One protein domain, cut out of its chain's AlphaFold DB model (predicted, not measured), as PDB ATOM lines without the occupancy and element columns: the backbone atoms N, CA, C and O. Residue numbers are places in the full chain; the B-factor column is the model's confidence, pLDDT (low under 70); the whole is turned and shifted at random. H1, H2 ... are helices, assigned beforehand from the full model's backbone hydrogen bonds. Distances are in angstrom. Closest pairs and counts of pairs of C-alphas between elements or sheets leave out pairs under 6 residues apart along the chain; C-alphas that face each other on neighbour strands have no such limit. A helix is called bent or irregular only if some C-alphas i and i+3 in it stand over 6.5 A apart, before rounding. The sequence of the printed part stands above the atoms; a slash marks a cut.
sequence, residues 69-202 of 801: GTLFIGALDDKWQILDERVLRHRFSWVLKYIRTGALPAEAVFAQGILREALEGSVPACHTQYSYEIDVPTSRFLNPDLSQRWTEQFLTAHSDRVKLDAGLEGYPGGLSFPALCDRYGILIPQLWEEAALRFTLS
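This is residues 69 to 202 of the 801 residues of an uncharacterized protein of Monosporascus ibericus (UniProt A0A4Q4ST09). A long, sharply kinked helix, H6, runs through the middle, with H3 and H4 packed on it and H5 side by side with H3. Kinked H2 and short H1 form a loosely joined wing at one side, and a long loop, residues 119 to 147, links H3 to H4. The printed part has 134 residues with six named helices, H1 to H6 in order along the chain, and no named strand: the class is all helix. It is compact, with a radius of gyration of the C-alphas of 15.1 A, and spans 43 by 35 by 28 A.

H6, residues 177 to 202, is 32.3 A long and ends at C-alpha 202 (-17.522, 34.954, 5.939). It has a kink of 73 degrees near residue 185 and is irregular, with C-alphas 183 and 186 7.7 A apart. H3 is residues 106 to 118, 18.3 A; H4, 148 to 158, 15.2 A; H5, 161 to 169. H2, residues 85 to 101, is 22.6 A long, with a kink of 56 degrees near residue 92; it is irregular, with C-alphas 91 and 94 7.6 A apart. H1, residues 69 to 74, begins at C-alpha 69 (-34.349, 56.418, -28.743).

H6 is the hub, and the helix packing is mostly crossed, with one of five touching pairs at a shallow tilt. H6 touches H4 with residues 177 to 185 alone, at a steep tilt of 47 degrees; the closest C-alphas, of Gln 148 and Asp 182, are 4.3 A apart. H6 touches H3 at a steep tilt of 63 degrees, closest at C-alphas Arg 116 and Leu 191, 6.6 A. H3 touches H5 at a shallow tilt of 20 degrees, opposite ways, closest at C-alphas Ala 118 and Leu 164, 5.1 A. H2 and H6 only just touch, with 3 pairs of C-alphas within 8 A, the closest those of Arg 91 and Arg 183, 5.1 A. H1 and H2 only just touch, also with 3 pairs, the closest C-alphas those of Phe 72 and Glu 85, 6.3 A. In H1, H3, H4 and H5 every O i to N i+4 pair is within hydrogen-bond range; in H2 11 of 13 are, in H6 16 of 22.

The C-alphas farthest apart, of Asp 84 and Ser 202, are 44.6 A apart. The printed part has no cut, and the link H3 to H4 is long. Mean pLDDT of the printed part is 72.0, with residues 69 to 84, 121 to 146, 172 to 173 and 196 to 202 holding those under 70.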
ATOM      1  N   GLY A  69     -35.025  55.527 -27.802       67.56
ATOM      2  CA  GLY A  69     -34.349  56.418 -28.743       67.56
ATOM      3  C   GLY A  69     -33.149  57.136 -28.122       67.56
ATOM      4  O   GLY A  69     -32.071  57.147 -28.717       67.56
ATOM      5  N   THR A  70     -33.278  57.676 -26.906       67.44
ATOM      6  CA  THR A  70     -32.167  58.331 -26.196       67.44
ATOM      7  C   THR A  70     -31.081  57.338 -25.798       67.44
ATOM      8  O   THR A  70     -29.897  57.646 -25.938       67.44
ATOM      9  N   LEU A  71     -31.447  56.128 -25.371       66.94
ATOM     10  CA  LEU A  71     -30.484  55.076 -25.056       66.94
ATOM     11  C   LEU A  71     -29.699  54.661 -26.321       66.94
ATOM     12  O   LEU A  71     -28.467  54.718 -26.336       66.94
ATOM     13  N   PHE A  72     -30.407  54.350 -27.412       58.38
ATOM     14  CA  PHE A  72     -29.836  53.937 -28.701       58.38
ATOM     15  C   PHE A  72     -28.964  55.018 -29.366       58.38
ATOM     16  O   PHE A  72     -27.888  54.713 -29.870       58.38
ATOM     17  N   ILE A  73     -29.394  56.285 -29.354       53.00
ATOM     18  CA  ILE A  73     -28.691  57.389 -30.036       53.00
ATOM     19  C   ILE A  73     -27.616  58.033 -29.143       53.00
ATOM     20  O   ILE A  73     -26.600  58.508 -29.651       53.00
ATOM     21  N   GLY A  74     -27.840  58.088 -27.826       46.69
ATOM     22  CA  GLY A  74     -27.028  58.864 -26.882       46.69
ATOM     23  C   GLY A  74     -25.953  58.079 -26.126       46.69
ATOM     24  O   GLY A  74     -24.937  58.672 -25.766       46.69
ATOM     25  N   ALA A  75     -26.146  56.776 -25.894       50.91
ATOM     26  CA  ALA A  75     -25.235  55.955 -25.085       50.91
ATOM     27  C   ALA A  75     -24.665  54.732 -25.829       50.91
ATOM     28  O   ALA A  75     -23.509  54.356 -25.609       50.91
ATOM     29  N   LEU A  76     -25.457  54.113 -26.710       52.09
ATOM     30  CA  LEU A  76     -25.170  52.793 -27.280       52.09
ATOM     31  C   LEU A  76     -24.649  52.854 -28.728       52.09
ATOM     32  O   LEU A  76     -25.256  52.308 -29.646       52.09
ATOM     33  N   ASP A  77     -23.513  53.531 -28.935       49.28
ATOM     34  CA  ASP A  77     -22.903  53.701 -30.265       49.28
ATOM     35  C   ASP A  77     -22.279  52.412 -30.858       49.28
ATOM     36  O   ASP A  77     -22.352  51.332 -30.268       49.28
ATOM     37  N   ASP A  78     -21.625  52.522 -32.026       48.59
ATOM     38  CA  ASP A  78     -20.988  51.420 -32.786       48.59
ATOM     39  C   ASP A  78     -20.150  50.431 -31.938       48.59
ATOM     40  O   ASP A  78     -19.955  49.278 -32.340       48.59
ATOM     41  N   LYS A  79     -19.647  50.862 -30.772       48.72
ATOM     42  CA  LYS A  79     -18.927  50.033 -29.791       48.72
ATOM     43  C   LYS A  79     -19.755  48.862 -29.261       48.72
ATOM     44  O   LYS A  79     -19.229  47.765 -29.089       48.72
ATOM     45  N   TRP A  80     -21.045  49.090 -29.038       54.03
ATOM     46  CA  TRP A  80     -21.982  48.123 -28.465       54.03
ATOM     47  C   TRP A  80     -22.468  47.095 -29.495       54.03
ATOM     48  O   TRP A  80     -23.044  46.076 -29.126       54.03
ATOM     49  N   GLN A  81     -22.228  47.343 -30.789       56.31
ATOM     50  CA  GLN A  81     -22.629  46.496 -31.924       56.31
ATOM     51  C   GLN A  81     -24.145  46.237 -32.051       56.31
ATOM     52  O   GLN A  81     -24.562  45.432 -32.886       56.31
ATOM     53  N   ILE A  82     -24.982  46.955 -31.296       59.84
ATOM     54  CA  ILE A  82     -26.442  46.922 -31.418       59.84
ATOM     55  C   ILE A  82     -26.837  47.772 -32.633       59.84
ATOM     56  O   ILE A  82     -26.985  48.983 -32.551       59.84
ATOM     57  N   LEU A  83     -26.972  47.125 -33.793       59.94
ATOM     58  CA  LEU A  83     -27.241  47.783 -35.083       59.94
ATOM     59  C   LEU A  83     -28.713  48.193 -35.292       59.94
ATOM     60  O   LEU A  83     -29.054  48.736 -36.342       59.94
ATOM     61  N   ASP A  84     -29.597  47.875 -34.345       69.06
ATOM     62  CA  ASP A  84     -31.048  48.014 -34.477       69.06
ATOM     63  C   ASP A  84     -31.695  48.249 -33.105       69.06
ATOM     64  O   ASP A  84     -31.536  47.458 -32.175       69.06
ATOM     65  N   GLU A  85     -32.483  49.314 -32.991       74.38
ATOM     66  CA  GLU A  85     -33.254  49.642 -31.792       74.38
ATOM     67  C   GLU A  85     -34.273  48.538 -31.434       74.38
ATOM     68  O   GLU A  85     -34.605  48.338 -30.267       74.38
ATOM     69  N   ARG A  86     -34.736  47.746 -32.413       76.81
ATOM     70  CA  ARG A  86     -35.597  46.577 -32.157       76.81
ATOM     71  C   ARG A  86     -34.861  45.474 -31.403       76.81
ATOM     72  O   ARG A  86     -35.461  44.835 -30.545       76.81
ATOM     73  N   VAL A  87     -33.575  45.274 -31.699       77.00
ATOM     74  CA  VAL A  87     -32.710  44.337 -30.964       77.00
ATOM     75  C   VAL A  87     -32.489  44.846 -29.541       77.00
ATOM     76  O   VAL A  87     -32.616  44.071 -28.598       77.00
ATOM     77  N   LEU A  88     -32.260  46.155 -29.373       77.00
ATOM     78  CA  LEU A  88     -32.149  46.783 -28.054       77.00
ATOM     79  C   LEU A  88     -33.397  46.533 -27.192       77.00
ATOM     80  O   LEU A  88     -33.297  46.022 -26.074       77.00
ATOM     81  N   ARG A  89     -34.576  46.838 -27.749       83.12
ATOM     82  CA  ARG A  89     -35.879  46.620 -27.107       83.12
ATOM     83  C   ARG A  89     -36.104  45.138 -26.795       83.12
ATOM     84  O   ARG A  89     -36.450  44.821 -25.659       83.12
ATOM     85  N   HIS A  90     -35.883  44.223 -27.743       83.94
ATOM     86  CA  HIS A  90     -36.093  42.785 -27.522       83.94
ATOM     87  C   HIS A  90     -35.181  42.223 -26.414       83.94
ATOM     88  O   HIS A  90     -35.651  41.460 -25.562       83.94
ATOM     89  N   ARG A  91     -33.897  42.614 -26.397       83.44
ATOM     90  CA  ARG A  91     -32.938  42.176 -25.372       83.44
ATOM     91  C   ARG A  91     -33.298  42.707 -23.987       83.44
ATOM     92  O   ARG A  91     -33.354  41.911 -23.058       83.44
ATOM     93  N   PHE A  92     -33.585  44.006 -23.844       85.00
ATOM     94  CA  PHE A  92     -33.600  44.674 -22.532       85.00
ATOM     95  C   PHE A  92     -34.954  45.236 -22.069       85.00
ATOM     96  O   PHE A  92     -35.008  45.883 -21.024       85.00
ATOM     97  N   SER A  93     -36.077  44.966 -22.748       84.69
ATOM     98  CA  SER A  93     -37.408  45.369 -22.234       84.69
ATOM     99  C   SER A  93     -37.720  44.803 -20.843       84.69
ATOM    100  O   SER A  93     -38.450  45.428 -20.074       84.69
ATOM    101  N   TRP A  94     -37.129  43.659 -20.478       86.69
ATOM    102  CA  TRP A  94     -37.226  43.109 -19.123       86.69
ATOM    103  C   TRP A  94     -36.514  43.982 -18.074       86.69
ATOM    104  O   TRP A  94     -36.986  44.051 -16.941       86.69
ATOM    105  N   VAL A  95     -35.453  44.706 -18.455       84.31
ATOM    106  CA  VAL A  95     -34.744  45.673 -17.599       84.31
ATOM    107  C   VAL A  95     -35.600  46.923 -17.390       84.31
ATOM    108  O   VAL A  95     -35.785  47.350 -16.257       84.31
ATOM    109  N   LEU A  96     -36.211  47.470 -18.450       82.25
ATOM    110  CA  LEU A  96     -37.148  48.599 -18.317       82.25
ATOM    111  C   LEU A  96     -38.372  48.223 -17.460       82.25
ATOM    112  O   LEU A  96     -38.828  49.024 -16.645       82.25
ATOM    113  N   LYS A  97     -38.872  46.985 -17.591       83.12
ATOM    114  CA  LYS A  97     -39.905  46.431 -16.703       83.12
ATOM    115  C   LYS A  97     -39.407  46.357 -15.254       83.12
ATOM    116  O   LYS A  97     -40.100  46.869 -14.384       83.12
ATOM    117  N   TYR A  98     -38.212  45.813 -15.007       82.38
ATOM    118  CA  TYR A  98     -37.605  45.730 -13.670       82.38
ATOM    119  C   TYR A  98     -37.440  47.102 -12.998       82.38
ATOM    120  O   TYR A  98     -37.853  47.266 -11.854       82.38
ATOM    121  N   ILE A  99     -36.923  48.109 -13.713       78.81
ATOM    122  CA  ILE A  99     -36.752  49.476 -13.187       78.81
ATOM    123  C   ILE A  99     -38.105  50.086 -12.765       78.81
ATOM    124  O   ILE A  99     -38.168  50.831 -11.789       78.81
ATOM    125  N   ARG A 100     -39.195  49.751 -13.471       76.50
ATOM    126  CA  ARG A 100     -40.561  50.222 -13.172       76.50
ATOM    127  C   ARG A 100     -41.246  49.452 -12.039       76.50
ATOM    128  O   ARG A 100     -41.966  50.054 -11.253       76.50
ATOM    129  N   THR A 101     -41.067  48.135 -11.953       79.94
ATOM    130  CA  THR A 101     -41.756  47.288 -10.958       79.94
ATOM    131  C   THR A 101     -40.965  47.079  -9.669       79.94
ATOM    132  O   THR A 101     -41.536  46.617  -8.686       79.94
ATOM    133  N   GLY A 102     -39.651  47.323  -9.681       78.69
ATOM    134  CA  GLY A 102     -38.722  46.871  -8.641       78.69
ATOM    135  C   GLY A 102     -38.532  45.347  -8.588       78.69
ATOM    136  O   GLY A 102     -37.831  44.854  -7.708       78.69
ATOM    137  N   ALA A 103     -39.144  44.590  -9.506       82.56
ATOM    138  CA  ALA A 103     -39.230  43.129  -9.465       82.56
ATOM    139  C   ALA A 103     -38.862  42.507 -10.819       82.56
ATOM    140  O   ALA A 103     -39.462  42.838 -11.849       82.56
ATOM    141  N   LEU A 104     -37.866  41.616 -10.817       84.94
ATOM    142  CA  LEU A 104     -37.405  40.923 -12.020       84.94
ATOM    143  C   LEU A 104     -38.543  40.071 -12.620       84.94
ATOM    144  O   LEU A 104     -39.251  39.390 -11.874       84.94
ATOM    145  N   PRO A 105     -38.737  40.073 -13.951       87.00
ATOM    146  CA  PRO A 105     -39.658  39.144 -14.609       87.00
ATOM    147  C   PRO A 105     -39.256  37.682 -14.360       87.00
ATOM    148  O   PRO A 105     -38.070  37.394 -14.208       87.00
ATOM    149  N   ALA A 106     -40.222  36.758 -14.326       85.88
ATOM    150  CA  ALA A 106     -39.983  35.351 -13.979       85.88
ATOM    151  C   ALA A 106     -38.933  34.682 -14.886       85.88
ATOM    152  O   ALA A 106     -38.127  33.880 -14.426       85.88
ATOM    153  N   GLU A 107     -38.900  35.091 -16.151       86.12
ATOM    154  CA  GLU A 107     -37.925  34.715 -17.172       86.12
ATOM    155  C   GLU A 107     -36.492  35.115 -16.759       86.12
ATOM    156  O   GLU A 107     -35.560  34.315 -16.816       86.12
ATOM    157  N   ALA A 108     -36.330  36.346 -16.259       87.69
ATOM    158  CA  ALA A 108     -35.055  36.867 -15.771       87.69
ATOM    159  C   ALA A 108     -34.653  36.263 -14.414       87.69
ATOM    160  O   ALA A 108     -33.470  36.028 -14.191       87.69
ATOM    161  N   VAL A 109     -35.613  35.963 -13.529       88.19
ATOM    162  CA  VAL A 109     -35.359  35.247 -12.263       88.19
ATOM    163  C   VAL A 109     -34.868  33.822 -12.532       88.19
ATOM    164  O   VAL A 109     -33.908  33.379 -11.906       88.19
ATOM    165  N   PHE A 110     -35.471  33.115 -13.493       87.88
ATOM    166  CA  PHE A 110     -35.036  31.771 -13.882       87.88
ATOM    167  C   PHE A 110     -33.630  31.803 -14.502       87.88
ATOM    168  O   PHE A 110     -32.760  31.037 -14.094       87.88
ATOM    169  N   ALA A 111     -33.364  32.748 -15.412       88.88
ATOM    170  CA  ALA A 111     -32.026  32.964 -15.968       88.88
ATOM    171  C   ALA A 111     -30.981  33.330 -14.892       88.88
ATOM    172  O   ALA A 111     -29.855  32.834 -14.940       88.88
ATOM    173  N   GLN A 112     -31.349  34.144 -13.893       89.62
ATOM    174  CA  GLN A 112     -30.496  34.442 -12.738       89.62
ATOM    175  C   GLN A 112     -30.190  33.176 -11.923       89.62
ATOM    176  O   GLN A 112     -29.057  33.010 -11.478       89.62
ATOM    177  N   GLY A 113     -31.169  32.279 -11.756       88.25
ATOM    178  CA  GLY A 113     -30.995  30.968 -11.124       88.25
ATOM    179  C   GLY A 113     -29.948  30.115 -11.840       88.25
ATOM    180  O   GLY A 113     -28.942  29.761 -11.226       88.25
ATOM    181  N   ILE A 114     -30.121  29.890 -13.151       89.25
ATOM    182  CA  ILE A 114     -29.163  29.144 -13.990       89.25
ATOM    183  C   ILE A 114     -27.750  29.726 -13.845       89.25
ATOM    184  O   ILE A 114     -26.803  28.999 -13.557       89.25
ATOM    185  N   LEU A 115     -27.599  31.044 -14.020       88.50
ATOM    186  CA  LEU A 115     -26.295  31.709 -13.947       88.50
ATOM    187  C   LEU A 115     -25.668  31.606 -12.547       88.50
ATOM    188  O   LEU A 115     -24.454  31.437 -12.441       88.50
ATOM    189  N   ARG A 116     -26.472  31.674 -11.478       87.06
ATOM    190  CA  ARG A 116     -26.010  31.558 -10.087       87.06
ATOM    191  C   ARG A 116     -25.532  30.143  -9.757       87.06
ATOM    192  O   ARG A 116     -24.486  30.006  -9.129       87.06
ATOM    193  N   GLU A 117     -26.260  29.112 -10.182       86.94
ATOM    194  CA  GLU A 117     -25.885  27.705  -9.966       86.94
ATOM    195  C   GLU A 117     -24.675  27.302 -10.817       86.94
ATOM    196  O   GLU A 117     -23.742  26.671 -10.314       86.94
ATOM    197  N   ALA A 118     -24.653  27.712 -12.088       86.31
ATOM    198  CA  ALA A 118     -23.572  27.402 -13.017       86.31
ATOM    199  C   ALA A 118     -22.252  28.106 -12.658       86.31
ATOM    200  O   ALA A 118     -21.186  27.554 -12.911       86.31
ATOM    201  N   LEU A 119     -22.284  29.300 -12.053       82.62
ATOM    202  CA  LEU A 119     -21.078  30.009 -11.594       82.62
ATOM    203  C   LEU A 119     -20.700  29.714 -10.128       82.62
ATOM    204  O   LEU A 119     -19.700  30.242  -9.631       82.62
ATOM    205  N   GLU A 120     -21.474  28.887  -9.422       79.12
ATOM    206  CA  GLU A 120     -21.277  28.575  -8.004       79.12
ATOM    207  C   GLU A 120     -19.855  28.058  -7.715       79.12
ATOM    208  O   GLU A 120     -19.407  27.061  -8.274       79.12
ATOM    209  N   GLY A 121     -19.133  28.748  -6.828       67.12
ATOM    210  CA  GLY A 121     -17.740  28.438  -6.484       67.12
ATOM    211  C   GLY A 121     -16.684  29.053  -7.414       67.12
ATOM    212  O   GLY A 121     -15.557  29.265  -6.968       67.12
ATOM    213  N   SER A 122     -17.037  29.434  -8.645       67.12
ATOM    214  CA  SER A 122     -16.125  30.103  -9.588       67.12
ATOM    215  C   SER A 122     -16.042  31.611  -9.371       67.12
ATOM    216  O   SER A 122     -14.948  32.173  -9.366       67.12
ATOM    217  N   VAL A 123     -17.186  32.267  -9.138       60.31
ATOM    218  CA  VAL A 123     -17.283  33.724  -8.904       60.31
ATOM    219  C   VAL A 123     -16.231  34.272  -7.914       60.31
ATOM    220  O   VAL A 123     -15.602  35.283  -8.233       60.31
ATOM    221  N   PRO A 124     -15.964  33.635  -6.751       54.19
ATOM    222  CA  PRO A 124     -15.022  34.157  -5.753       54.19
ATOM    223  C   PRO A 124     -13.544  34.001  -6.144       54.19
ATOM    224  O   PRO A 124     -12.683  34.634  -5.538       54.19
ATOM    225  N   ALA A 125     -13.230  33.159  -7.134       52.56
ATOM    226  CA  ALA A 125     -11.874  33.015  -7.660       52.56
ATOM    227  C   ALA A 125     -11.515  34.133  -8.663       52.56
ATOM    228  O   ALA A 125     -10.333  34.382  -8.917       52.56
ATOM    229  N   CYS A 126     -12.516  34.828  -9.217       55.47
ATOM    230  CA  CYS A 126     -12.328  35.901 -10.189       55.47
ATOM    231  C   CYS A 126     -11.790  37.181  -9.528       55.47
ATOM    232  O   CYS A 126     -12.546  37.956  -8.944       55.47
ATOM    233  N   HIS A 127     -10.475  37.411  -9.637       49.22
ATOM    234  CA  HIS A 127      -9.765  38.462  -8.891       49.22
ATOM    235  C   HIS A 127     -10.135  39.913  -9.257       49.22
ATOM    236  O   HIS A 127      -9.898  40.805  -8.450       49.22
ATOM    237  N   THR A 128     -10.744  40.159 -10.423       50.41
ATOM    238  CA  THR A 128     -11.600  41.335 -10.683       50.41
ATOM    239  C   THR A 128     -12.667  40.956 -11.720       50.41
ATOM    240  O   THR A 128     -12.531  39.933 -12.392       50.41
ATOM    241  N   GLN A 129     -13.685  41.800 -11.924       49.16
ATOM    242  CA  GLN A 129     -14.667  41.620 -13.005       49.16
ATOM    243  C   GLN A 129     -14.050  41.700 -14.425       49.16
ATOM    244  O   GLN A 129     -14.599  41.102 -15.349       49.16
ATOM    245  N   TYR A 130     -12.928  42.414 -14.629       52.41
ATOM    246  CA  TYR A 130     -12.493  42.845 -15.975       52.41
ATOM    247  C   TYR A 130     -10.991  42.692 -16.308       52.41
ATOM    248  O   TYR A 130     -10.578  43.020 -17.420       52.41
ATOM    249  N   SER A 131     -10.152  42.165 -15.411       44.12
ATOM    250  CA  SER A 131      -8.693  42.024 -15.609       44.12
ATOM    251  C   SER A 131      -8.277  40.763 -16.390       44.12
ATOM    252  O   SER A 131      -7.329  40.083 -15.997       44.12
ATOM    253  N   TYR A 132      -8.987  40.425 -17.467       43.59
ATOM    254  CA  TYR A 132      -8.750  39.204 -18.245       43.59
ATOM    255  C   TYR A 132      -8.247  39.501 -19.660       43.59
ATOM    256  O   TYR A 132      -8.912  40.192 -20.433       43.59
ATOM    257  N   GLU A 133      -7.112  38.900 -20.031       38.81
ATOM    258  CA  GLU A 133      -6.615  38.849 -21.415       38.81
ATOM    259  C   GLU A 133      -7.428  37.840 -22.249       38.81
ATOM    260  O   GLU A 133      -6.932  36.815 -22.706       38.81
ATOM    261  N   ILE A 134      -8.716  38.130 -22.441       41.47
ATOM    262  CA  ILE A 134      -9.518  37.477 -23.480       41.47
ATOM    263  C   ILE A 134      -9.168  38.144 -24.812       41.47
ATOM    264  O   ILE A 134      -9.205  39.370 -24.912       41.47
ATOM    265  N   ASP A 135      -8.904  37.347 -25.853       40.25
ATOM    266  CA  ASP A 135      -8.531  37.778 -27.219       40.25
ATOM    267  C   ASP A 135      -9.690  38.446 -28.019       40.25
ATOM    268  O   ASP A 135      -9.842  38.325 -29.238       40.25
ATOM    269  N   VAL A 136     -10.556  39.170 -27.311       42.06
ATOM    270  CA  VAL A 136     -11.550  40.108 -27.837       42.06
ATOM    271  C   VAL A 136     -10.997  41.523 -27.632       42.06
ATOM    272  O   VAL A 136     -10.518  41.813 -26.541       42.06
ATOM    273  N   PRO A 137     -11.075  42.446 -28.614       40.84
ATOM    274  CA  PRO A 137     -10.565  43.814 -28.460       40.84
ATOM    275  C   PRO A 137     -11.298  44.646 -27.385       40.84
ATOM    276  O   PRO A 137     -12.153  45.476 -27.697       40.84
ATOM    277  N   THR A 138     -10.927  44.452 -26.118       42.94
ATOM    278  CA  THR A 138     -11.464  45.119 -24.914       42.94
ATOM    279  C   THR A 138     -11.427  46.641 -25.022       42.94
ATOM    280  O   THR A 138     -12.372  47.307 -24.615       42.94
ATOM    281  N   SER A 139     -10.427  47.191 -25.720       40.00
ATOM    282  CA  SER A 139     -10.278  48.615 -26.077       40.00
ATOM    283  C   SER A 139     -11.411  49.230 -26.926       40.00
ATOM    284  O   SER A 139     -11.284  50.368 -27.386       40.00
ATOM    285  N   ARG A 140     -12.510  48.504 -27.164       41.94
ATOM    286  CA  ARG A 140     -13.711  48.995 -27.855       41.94
ATOM    287  C   ARG A 140     -15.014  48.875 -27.074       41.94
ATOM    288  O   ARG A 140     -15.978  49.471 -27.531       41.94
ATOM    289  N   PHE A 141     -15.075  48.148 -25.963       45.00
ATOM    290  CA  PHE A 141     -16.325  47.931 -25.224       45.00
ATOM    291  C   PHE A 141     -16.362  48.826 -23.982       45.00
ATOM    292  O   PHE A 141     -15.326  49.039 -23.362       45.00
ATOM    293  N   LEU A 142     -17.537  49.370 -23.643       47.34
ATOM    294  CA  LEU A 142     -17.706  50.128 -22.397       47.34
ATOM    295  C   LEU A 142     -17.870  49.160 -21.215       47.34
ATOM    296  O   LEU A 142     -17.104  49.224 -20.264       47.34
ATOM    297  N   ASN A 143     -18.791  48.204 -21.376       60.41
ATOM    298  CA  ASN A 143     -19.022  47.056 -20.505       60.41
ATOM    299  C   ASN A 143     -19.037  45.784 -21.387       60.41
ATOM    300  O   ASN A 143     -19.710  45.791 -22.426       60.41
ATOM    301  N   PRO A 144     -18.294  44.712 -21.054       62.94
ATOM    302  CA  PRO A 144     -18.170  43.533 -21.912       62.94
ATOM    303  C   PRO A 144     -19.268  42.474 -21.695       62.94
ATOM    304  O   PRO A 144     -19.572  41.741 -22.630       62.94
ATOM    305  N   ASP A 145     -19.923  42.440 -20.533       66.06
ATOM    306  CA  ASP A 145     -21.063  41.567 -20.174       66.06
ATOM    307  C   ASP A 145     -22.299  41.740 -21.084       66.06
ATOM    308  O   ASP A 145     -23.123  40.835 -21.239       66.06
ATOM    309  N   LEU A 146     -22.387  42.887 -21.760       69.88
ATOM    310  CA  LEU A 146     -23.400  43.200 -22.771       69.88
ATOM    311  C   LEU A 146     -23.052  42.672 -24.177       69.88
ATOM    312  O   LEU A 146     -23.876  42.755 -25.095       69.88
ATOM    313  N   SER A 147     -21.858  42.104 -24.363       72.06
ATOM    314  CA  SER A 147     -21.432  41.421 -25.585       72.06
ATOM    315  C   SER A 147     -21.649  39.916 -25.438       72.06
ATOM    316  O   SER A 147     -20.867  39.245 -24.766       72.06
ATOM    317  N   GLN A 148     -22.659  39.375 -26.132       77.38
ATOM    318  CA  GLN A 148     -22.968  37.937 -26.188       77.38
ATOM    319  C   GLN A 148     -21.703  37.068 -26.279       77.38
ATOM    320  O   GLN A 148     -21.520  36.167 -25.472       77.38
ATOM    321  N   ARG A 149     -20.791  37.388 -27.208       73.19
ATOM    322  CA  ARG A 149     -19.546  36.635 -27.428       73.19
ATOM    323  C   ARG A 149     -18.586  36.657 -26.233       73.19
ATOM    324  O   ARG A 149     -17.880  35.678 -26.014       73.19
ATOM    325  N   TRP A 150     -18.512  37.760 -25.487       76.62
ATOM    326  CA  TRP A 150     -17.690  37.804 -24.274       76.62
ATOM    327  C   TRP A 150     -18.330  36.948 -23.182       76.62
ATOM    328  O   TRP A 150     -17.639  36.147 -22.563       76.62
ATOM    329  N   THR A 151     -19.651  37.042 -23.019       78.56
ATOM    330  CA  THR A 151     -20.419  36.241 -22.059       78.56
ATOM    331  C   THR A 151     -20.333  34.742 -22.368       78.56
ATOM    332  O   THR A 151     -20.077  33.951 -21.464       78.56
ATOM    333  N   GLU A 152     -20.426  34.347 -23.642       82.31
ATOM    334  CA  GLU A 152     -20.184  32.973 -24.108       82.31
ATOM    335  C   GLU A 152     -18.786  32.485 -23.696       82.31
ATOM    336  O   GLU A 152     -18.649  31.388 -23.154       82.31
ATOM    337  N   GLN A 153     -17.744  33.296 -23.912       78.81
ATOM    338  CA  GLN A 153     -16.364  32.945 -23.557       78.81
ATOM    339  C   GLN A 153     -16.142  32.889 -22.037       78.81
ATOM    340  O   GLN A 153     -15.516  31.947 -21.557       78.81
ATOM    341  N   PHE A 154     -16.686  33.847 -21.282       80.06
ATOM    342  CA  PHE A 154     -16.608  33.895 -19.823       80.06
ATOM    343  C   PHE A 154     -17.295  32.680 -19.186       80.06
ATOM    344  O   PHE A 154     -16.675  31.970 -18.396       80.06
ATOM    345  N   LEU A 155     -18.538  32.378 -19.578       83.00
ATOM    346  CA  LEU A 155     -19.258  31.208 -19.073       83.00
ATOM    347  C   LEU A 155     -18.571  29.901 -19.496       83.00
ATOM    348  O   LEU A 155     -18.441  28.997 -18.677       83.00
ATOM    349  N   THR A 156     -18.041  29.804 -20.719       83.12
ATOM    350  CA  THR A 156     -17.286  28.611 -21.160       83.12
ATOM    351  C   THR A 156     -15.995  28.393 -20.355       83.12
ATOM    352  O   THR A 156     -15.579  27.252 -20.184       83.12
ATOM    353  N   ALA A 157     -15.368  29.458 -19.844       78.81
ATOM    354  CA  ALA A 157     -14.147  29.372 -19.039       78.81
ATOM    355  C   ALA A 157     -14.393  29.203 -17.525       78.81
ATOM    356  O   ALA A 157     -13.513  28.698 -16.826       78.81
ATOM    357  N   HIS A 158     -15.547  29.649 -17.011       76.88
ATOM    358  CA  HIS A 158     -15.776  29.804 -15.568       76.88
ATOM    359  C   HIS A 158     -17.077  29.194 -15.027       76.88
ATOM    360  O   HIS A 158     -17.296  29.271 -13.821       76.88
ATOM    361  N   SER A 159     -17.929  28.575 -15.846       83.06
ATOM    362  CA  SER A 159     -19.129  27.880 -15.349       83.06
ATOM    363  C   SER A 159     -18.981  26.357 -15.320       83.06
ATOM    364  O   SER A 159     -18.295  25.761 -16.152       83.06
ATOM    365  N   ASP A 160     -19.673  25.719 -14.377       84.81
ATOM    366  CA  ASP A 160     -20.005  24.300 -14.434       84.81
ATOM    367  C   ASP A 160     -20.944  24.072 -15.625       84.81
ATOM    368  O   ASP A 160     -22.141  24.370 -15.582       84.81
ATOM    369  N   ARG A 161     -20.370  23.550 -16.715       83.31
ATOM    370  CA  ARG A 161     -21.090  23.305 -17.965       83.31
ATOM    371  C   ARG A 161     -22.247  22.316 -17.791       83.31
ATOM    372  O   ARG A 161     -23.253  22.459 -18.475       83.31
ATOM    373  N   VAL A 162     -22.139  21.360 -16.864       83.62
ATOM    374  CA  VAL A 162     -23.177  20.341 -16.637       83.62
ATOM    375  C   VAL A 162     -24.396  20.970 -15.967       83.62
ATOM    376  O   VAL A 162     -25.517  20.754 -16.428       83.62
ATOM    377  N   LYS A 163     -24.192  21.810 -14.941       85.62
ATOM    378  CA  LYS A 163     -25.279  22.621 -14.359       85.62
ATOM    379  C   LYS A 163     -25.878  23.587 -15.379       85.62
ATOM    380  O   LYS A 163     -27.095  23.735 -15.435       85.62
ATOM    381  N   LEU A 164     -25.033  24.241 -16.180       86.69
ATOM    382  CA  LEU A 164     -25.469  25.224 -17.171       86.69
ATOM    383  C   LEU A 164     -26.399  24.608 -18.223       86.69
ATOM    384  O   LEU A 164     -27.478  25.144 -18.461       86.69
ATOM    385  N   ASP A 165     -25.995  23.492 -18.835       84.94
ATOM    386  CA  ASP A 165     -26.785  22.839 -19.881       84.94
ATOM    387  C   ASP A 165     -28.075  22.222 -19.311       84.94
ATOM    388  O   ASP A 165     -29.144  22.432 -19.882       84.94
ATOM    389  N   ALA A 166     -28.028  21.596 -18.128       86.00
ATOM    390  CA  ALA A 166     -29.232  21.110 -17.442       86.00
ATOM    391  C   ALA A 166     -30.212  22.246 -17.067       86.00
ATOM    392  O   ALA A 166     -31.430  22.092 -17.175       86.00
ATOM    393  N   GLY A 167     -29.695  23.411 -16.660       84.06
ATOM    394  CA  GLY A 167     -30.505  24.599 -16.383       84.06
ATOM    395  C   GLY A 167     -31.169  25.183 -17.635       84.06
ATOM    396  O   GLY A 167     -32.304  25.653 -17.567       84.06
ATOM    397  N   LEU A 168     -30.492  25.116 -18.788       85.88
ATOM    398  CA  LEU A 168     -31.035  25.531 -20.086       85.88
ATOM    399  C   LEU A 168     -32.120  24.566 -20.592       85.88
ATOM    400  O   LEU A 168     -33.161  25.030 -21.055       85.88
ATOM    401  N   GLU A 169     -31.935  23.249 -20.441       82.69
ATOM    402  CA  GLU A 169     -32.974  22.245 -20.737       82.69
ATOM    403  C   GLU A 169     -34.246  22.457 -19.896       82.69
ATOM    404  O   GLU A 169     -35.359  22.265 -20.386       82.69
ATOM    405  N   GLY A 170     -34.096  22.911 -18.648       77.56
ATOM    406  CA  GLY A 170     -35.213  23.270 -17.770       77.56
ATOM    407  C   GLY A 170     -35.923  24.590 -18.108       77.56
ATOM    408  O   GLY A 170     -36.954  24.886 -17.498       77.56
ATOM    409  N   TYR A 171     -35.408  25.404 -19.037       78.44
ATOM    410  CA  TYR A 171     -35.917  26.758 -19.272       78.44
ATOM    411  C   TYR A 171     -37.257  26.768 -20.043       78.44
ATOM    412  O   TYR A 171     -37.326  26.252 -21.166       78.44
ATOM    413  N   PRO A 172     -38.318  27.437 -19.538       69.06
ATOM    414  CA  PRO A 172     -39.607  27.532 -20.228       69.06
ATOM    415  C   PRO A 172     -39.503  28.152 -21.633       69.06
ATOM    416  O   PRO A 172     -39.307  29.355 -21.790       69.06
ATOM    417  N   GLY A 173     -39.670  27.321 -22.667       66.81
ATOM    418  CA  GLY A 173     -39.587  27.726 -24.077       66.81
ATOM    419  C   GLY A 173     -38.271  27.387 -24.790       66.81
ATOM    420  O   GLY A 173     -38.164  27.677 -25.978       66.81
ATOM    421  N   GLY A 174     -37.304  26.748 -24.115       72.62
ATOM    422  CA  GLY A 174     -36.077  26.242 -24.746       72.62
ATOM    423  C   GLY A 174     -35.070  27.337 -25.107       72.62
ATOM    424  O   GLY A 174     -34.703  27.492 -26.270       72.62
ATOM    425  N   LEU A 175     -34.627  28.108 -24.111       82.31
ATOM    426  CA  LEU A 175     -33.576  29.117 -24.270       82.31
ATOM    427  C   LEU A 175     -32.238  28.434 -24.598       82.31
ATOM    428  O   LEU A 175     -31.758  27.617 -23.817       82.31
ATOM    429  N   SER A 176     -31.598  28.779 -25.718       85.06
ATOM    430  CA  SER A 176     -30.246  28.280 -26.017       85.06
ATOM    431  C   SER A 176     -29.159  29.019 -25.222       85.06
ATOM    432  O   SER A 176     -29.339  30.160 -24.789       85.06
ATOM    433  N   PHE A 177     -27.979  28.405 -25.085       84.88
ATOM    434  CA  PHE A 177     -26.813  29.038 -24.457       84.88
ATOM    435  C   PHE A 177     -26.445  30.414 -25.074       84.88
ATOM    436  O   PHE A 177     -26.278  31.364 -24.305       84.88
ATOM    437  N   PRO A 178     -26.401  30.595 -26.415       84.19
ATOM    438  CA  PRO A 178     -26.257  31.916 -27.037       84.19
ATOM    439  C   PRO A 178     -27.341  32.925 -26.630       84.19
ATOM    440  O   PRO A 178     -27.033  34.089 -26.374       84.19
ATOM    441  N   ALA A 179     -28.602  32.493 -26.518       84.56
ATOM    442  CA  ALA A 179     -29.714  33.360 -26.125       84.56
ATOM    443  C   ALA A 179     -29.629  33.800 -24.649       84.56
ATOM    444  O   ALA A 179     -29.872  34.971 -24.346       84.56
ATOM    445  N   LEU A 180     -29.205  32.907 -23.743       87.88
ATOM    446  CA  LEU A 180     -28.870  33.257 -22.355       87.88
ATOM    447  C   LEU A 180     -27.759  34.320 -22.315       87.88
ATOM    448  O   LEU A 180     -27.901  35.340 -21.636       87.88
ATOM    449  N   CYS A 181     -26.685  34.113 -23.082       85.25
ATOM    450  CA  CYS A 181     -25.546  35.029 -23.141       85.25
ATOM    451  C   CYS A 181     -25.921  36.410 -23.701       85.25
ATOM    452  O   CYS A 181     -25.464  37.428 -23.181       85.25
ATOM    453  N   ASP A 182     -26.764  36.459 -24.735       83.81
ATOM    454  CA  ASP A 182     -27.215  37.703 -25.363       83.81
ATOM    455  C   ASP A 182     -28.210  38.481 -24.485       83.81
ATOM    456  O   ASP A 182     -28.114  39.705 -24.368       83.81
ATOM    457  N   ARG A 183     -29.167  37.803 -23.840       86.00
ATOM    458  CA  ARG A 183     -30.275  38.473 -23.136       86.00
ATOM    459  C   ARG A 183     -30.022  38.733 -21.652       86.00
ATOM    460  O   ARG A 183     -30.538  39.721 -21.127       86.00
ATOM    461  N   TYR A 184     -29.246  37.873 -20.991       89.06
ATOM    462  CA  TYR A 184     -29.120  37.836 -19.529       89.06
ATOM    463  C   TYR A 184     -27.678  37.944 -19.005       89.06
ATOM    464  O   TYR A 184     -27.490  38.014 -17.794       89.06
ATOM    465  N   GLY A 185     -26.660  38.055 -19.874       84.25
ATOM    466  CA  GLY A 185     -25.254  38.248 -19.469       84.25
ATOM    467  C   GLY A 185     -25.010  39.435 -18.523       84.25
ATOM    468  O   GLY A 185     -24.172  39.353 -17.629       84.25
ATOM    469  N   ILE A 186     -25.831  40.486 -18.635       84.06
ATOM    470  CA  ILE A 186     -25.848  41.671 -17.756       84.06
ATOM    471  C   ILE A 186     -26.150  41.352 -16.269       84.06
ATOM    472  O   ILE A 186     -25.948  42.199 -15.406       84.06
ATOM    473  N   LEU A 187     -26.620  40.141 -15.939       86.50
ATOM    474  CA  LEU A 187     -26.818  39.689 -14.553       86.50
ATOM    475  C   LEU A 187     -25.521  39.188 -13.890       86.50
ATOM    476  O   LEU A 187     -25.473  39.052 -12.667       86.50
ATOM    477  N   ILE A 188     -24.463  38.914 -14.661       84.25
ATOM    478  CA  ILE A 188     -23.201  38.364 -14.137       84.25
ATOM    479  C   ILE A 188     -22.487  39.339 -13.176       84.25
ATOM    480  O   ILE A 188     -22.070  38.877 -12.112       84.25
ATOM    481  N   PRO A 189     -22.379  40.660 -13.449       77.94
ATOM    482  CA  PRO A 189     -21.814  41.614 -12.489       77.94
ATOM    483  C   PRO A 189     -22.550  41.626 -11.139       77.94
ATOM    484  O   PRO A 189     -21.899  41.566 -10.099       77.94
ATOM    485  N   GLN A 190     -23.891  41.590 -11.148       78.69
ATOM    486  CA  GLN A 190     -24.699  41.515  -9.923       78.69
ATOM    487  C   GLN A 190     -24.419  40.221  -9.142       78.69
ATOM    488  O   GLN A 190     -24.211  40.261  -7.932       78.69
ATOM    489  N   LEU A 191     -24.377  39.068  -9.820       81.62
ATOM    490  CA  LEU A 191     -24.039  37.791  -9.181       81.62
ATOM    491  C   LEU A 191     -22.608  37.782  -8.612       81.62
ATOM    492  O   LEU A 191     -22.356  37.116  -7.605       81.62
ATOM    493  N   TRP A 192     -21.688  38.550  -9.207       75.38
ATOM    494  CA  TRP A 192     -20.344  38.760  -8.668       75.38
ATOM    495  C   TRP A 192     -20.344  39.599  -7.386       75.38
ATOM    496  O   TRP A 192     -19.731  39.196  -6.398       75.38
ATOM    497  N   GLU A 193     -21.095  40.698  -7.352       74.38
ATOM    498  CA  GLU A 193     -21.261  41.528  -6.151       74.38
ATOM    499  C   GLU A 193     -21.954  40.758  -5.010       74.38
ATOM    500  O   GLU A 193     -21.471  40.763  -3.874       74.38
ATOM    501  N   GLU A 194     -23.020  40.005  -5.312       75.44
ATOM    502  CA  GLU A 194     -23.704  39.126  -4.352       75.44
ATOM    503  C   GLU A 194     -22.752  38.092  -3.721       75.44
ATOM    504  O   GLU A 194     -22.850  37.807  -2.524       75.44
ATOM    505  N   ALA A 195     -21.821  37.529  -4.498       73.56
ATOM    506  CA  ALA A 195     -20.825  36.587  -3.992       73.56
ATOM    507  C   ALA A 195     -19.711  37.284  -3.196       73.56
ATOM    508  O   ALA A 195     -19.346  36.808  -2.120       73.56
ATOM    509  N   ALA A 196     -19.192  38.418  -3.675       68.19
ATOM    510  CA  ALA A 196     -18.143  39.179  -2.995       68.19
ATOM    511  C   ALA A 196     -18.587  39.651  -1.596       68.19
ATOM    512  O   ALA A 196     -17.820  39.564  -0.630       68.19
ATOM    513  N   LEU A 197     -19.853  40.063  -1.455       69.50
ATOM    514  CA  LEU A 197     -20.470  40.395  -0.165       69.50
ATOM    515  C   LEU A 197     -20.572  39.173   0.764       69.50
ATOM    516  O   LEU A 197     -20.224  39.260   1.939       69.50
ATOM    517  N   ARG A 198     -20.969  37.999   0.250       67.69
ATOM    518  CA  ARG A 198     -20.981  36.752   1.041       67.69
ATOM    519  C   ARG A 198     -19.579  36.350   1.510       67.69
ATOM    520  O   ARG A 198     -19.433  35.894   2.638       67.69
ATOM    521  N   PHE A 199     -18.553  36.531   0.678       61.19
ATOM    522  CA  PHE A 199     -17.174  36.186   1.034       61.19
ATOM    523  C   PHE A 199     -16.573  37.149   2.061       61.19
ATOM    524  O   PHE A 199     -15.964  36.693   3.024       61.19
ATOM    525  N   THR A 200     -16.800  38.456   1.923       58.88
ATOM    526  CA  THR A 200     -16.349  39.447   2.919       58.88
ATOM    527  C   THR A 200     -17.036  39.290   4.277       58.88
ATOM    528  O   THR A 200     -16.387  39.489   5.299       58.88
ATOM    529  N   LEU A 201     -18.299  38.847   4.314       52.69
ATOM    530  CA  LEU A 201     -19.014  38.522   5.557       52.69
ATOM    531  C   LEU A 201     -18.605  37.179   6.198       52.69
ATOM    532  O   LEU A 201     -18.934  36.946   7.359       52.69
ATOM    533  N   SER A 202     -17.905  36.299   5.472       49.50
ATOM    534  CA  SER A 202     -17.522  34.954   5.939       49.50
ATOM    535  C   SER A 202     -16.071  34.867   6.453       49.50
ATOM    536  O   SER A 202     -15.637  33.829   6.953       49.50
TER     537      SER A 202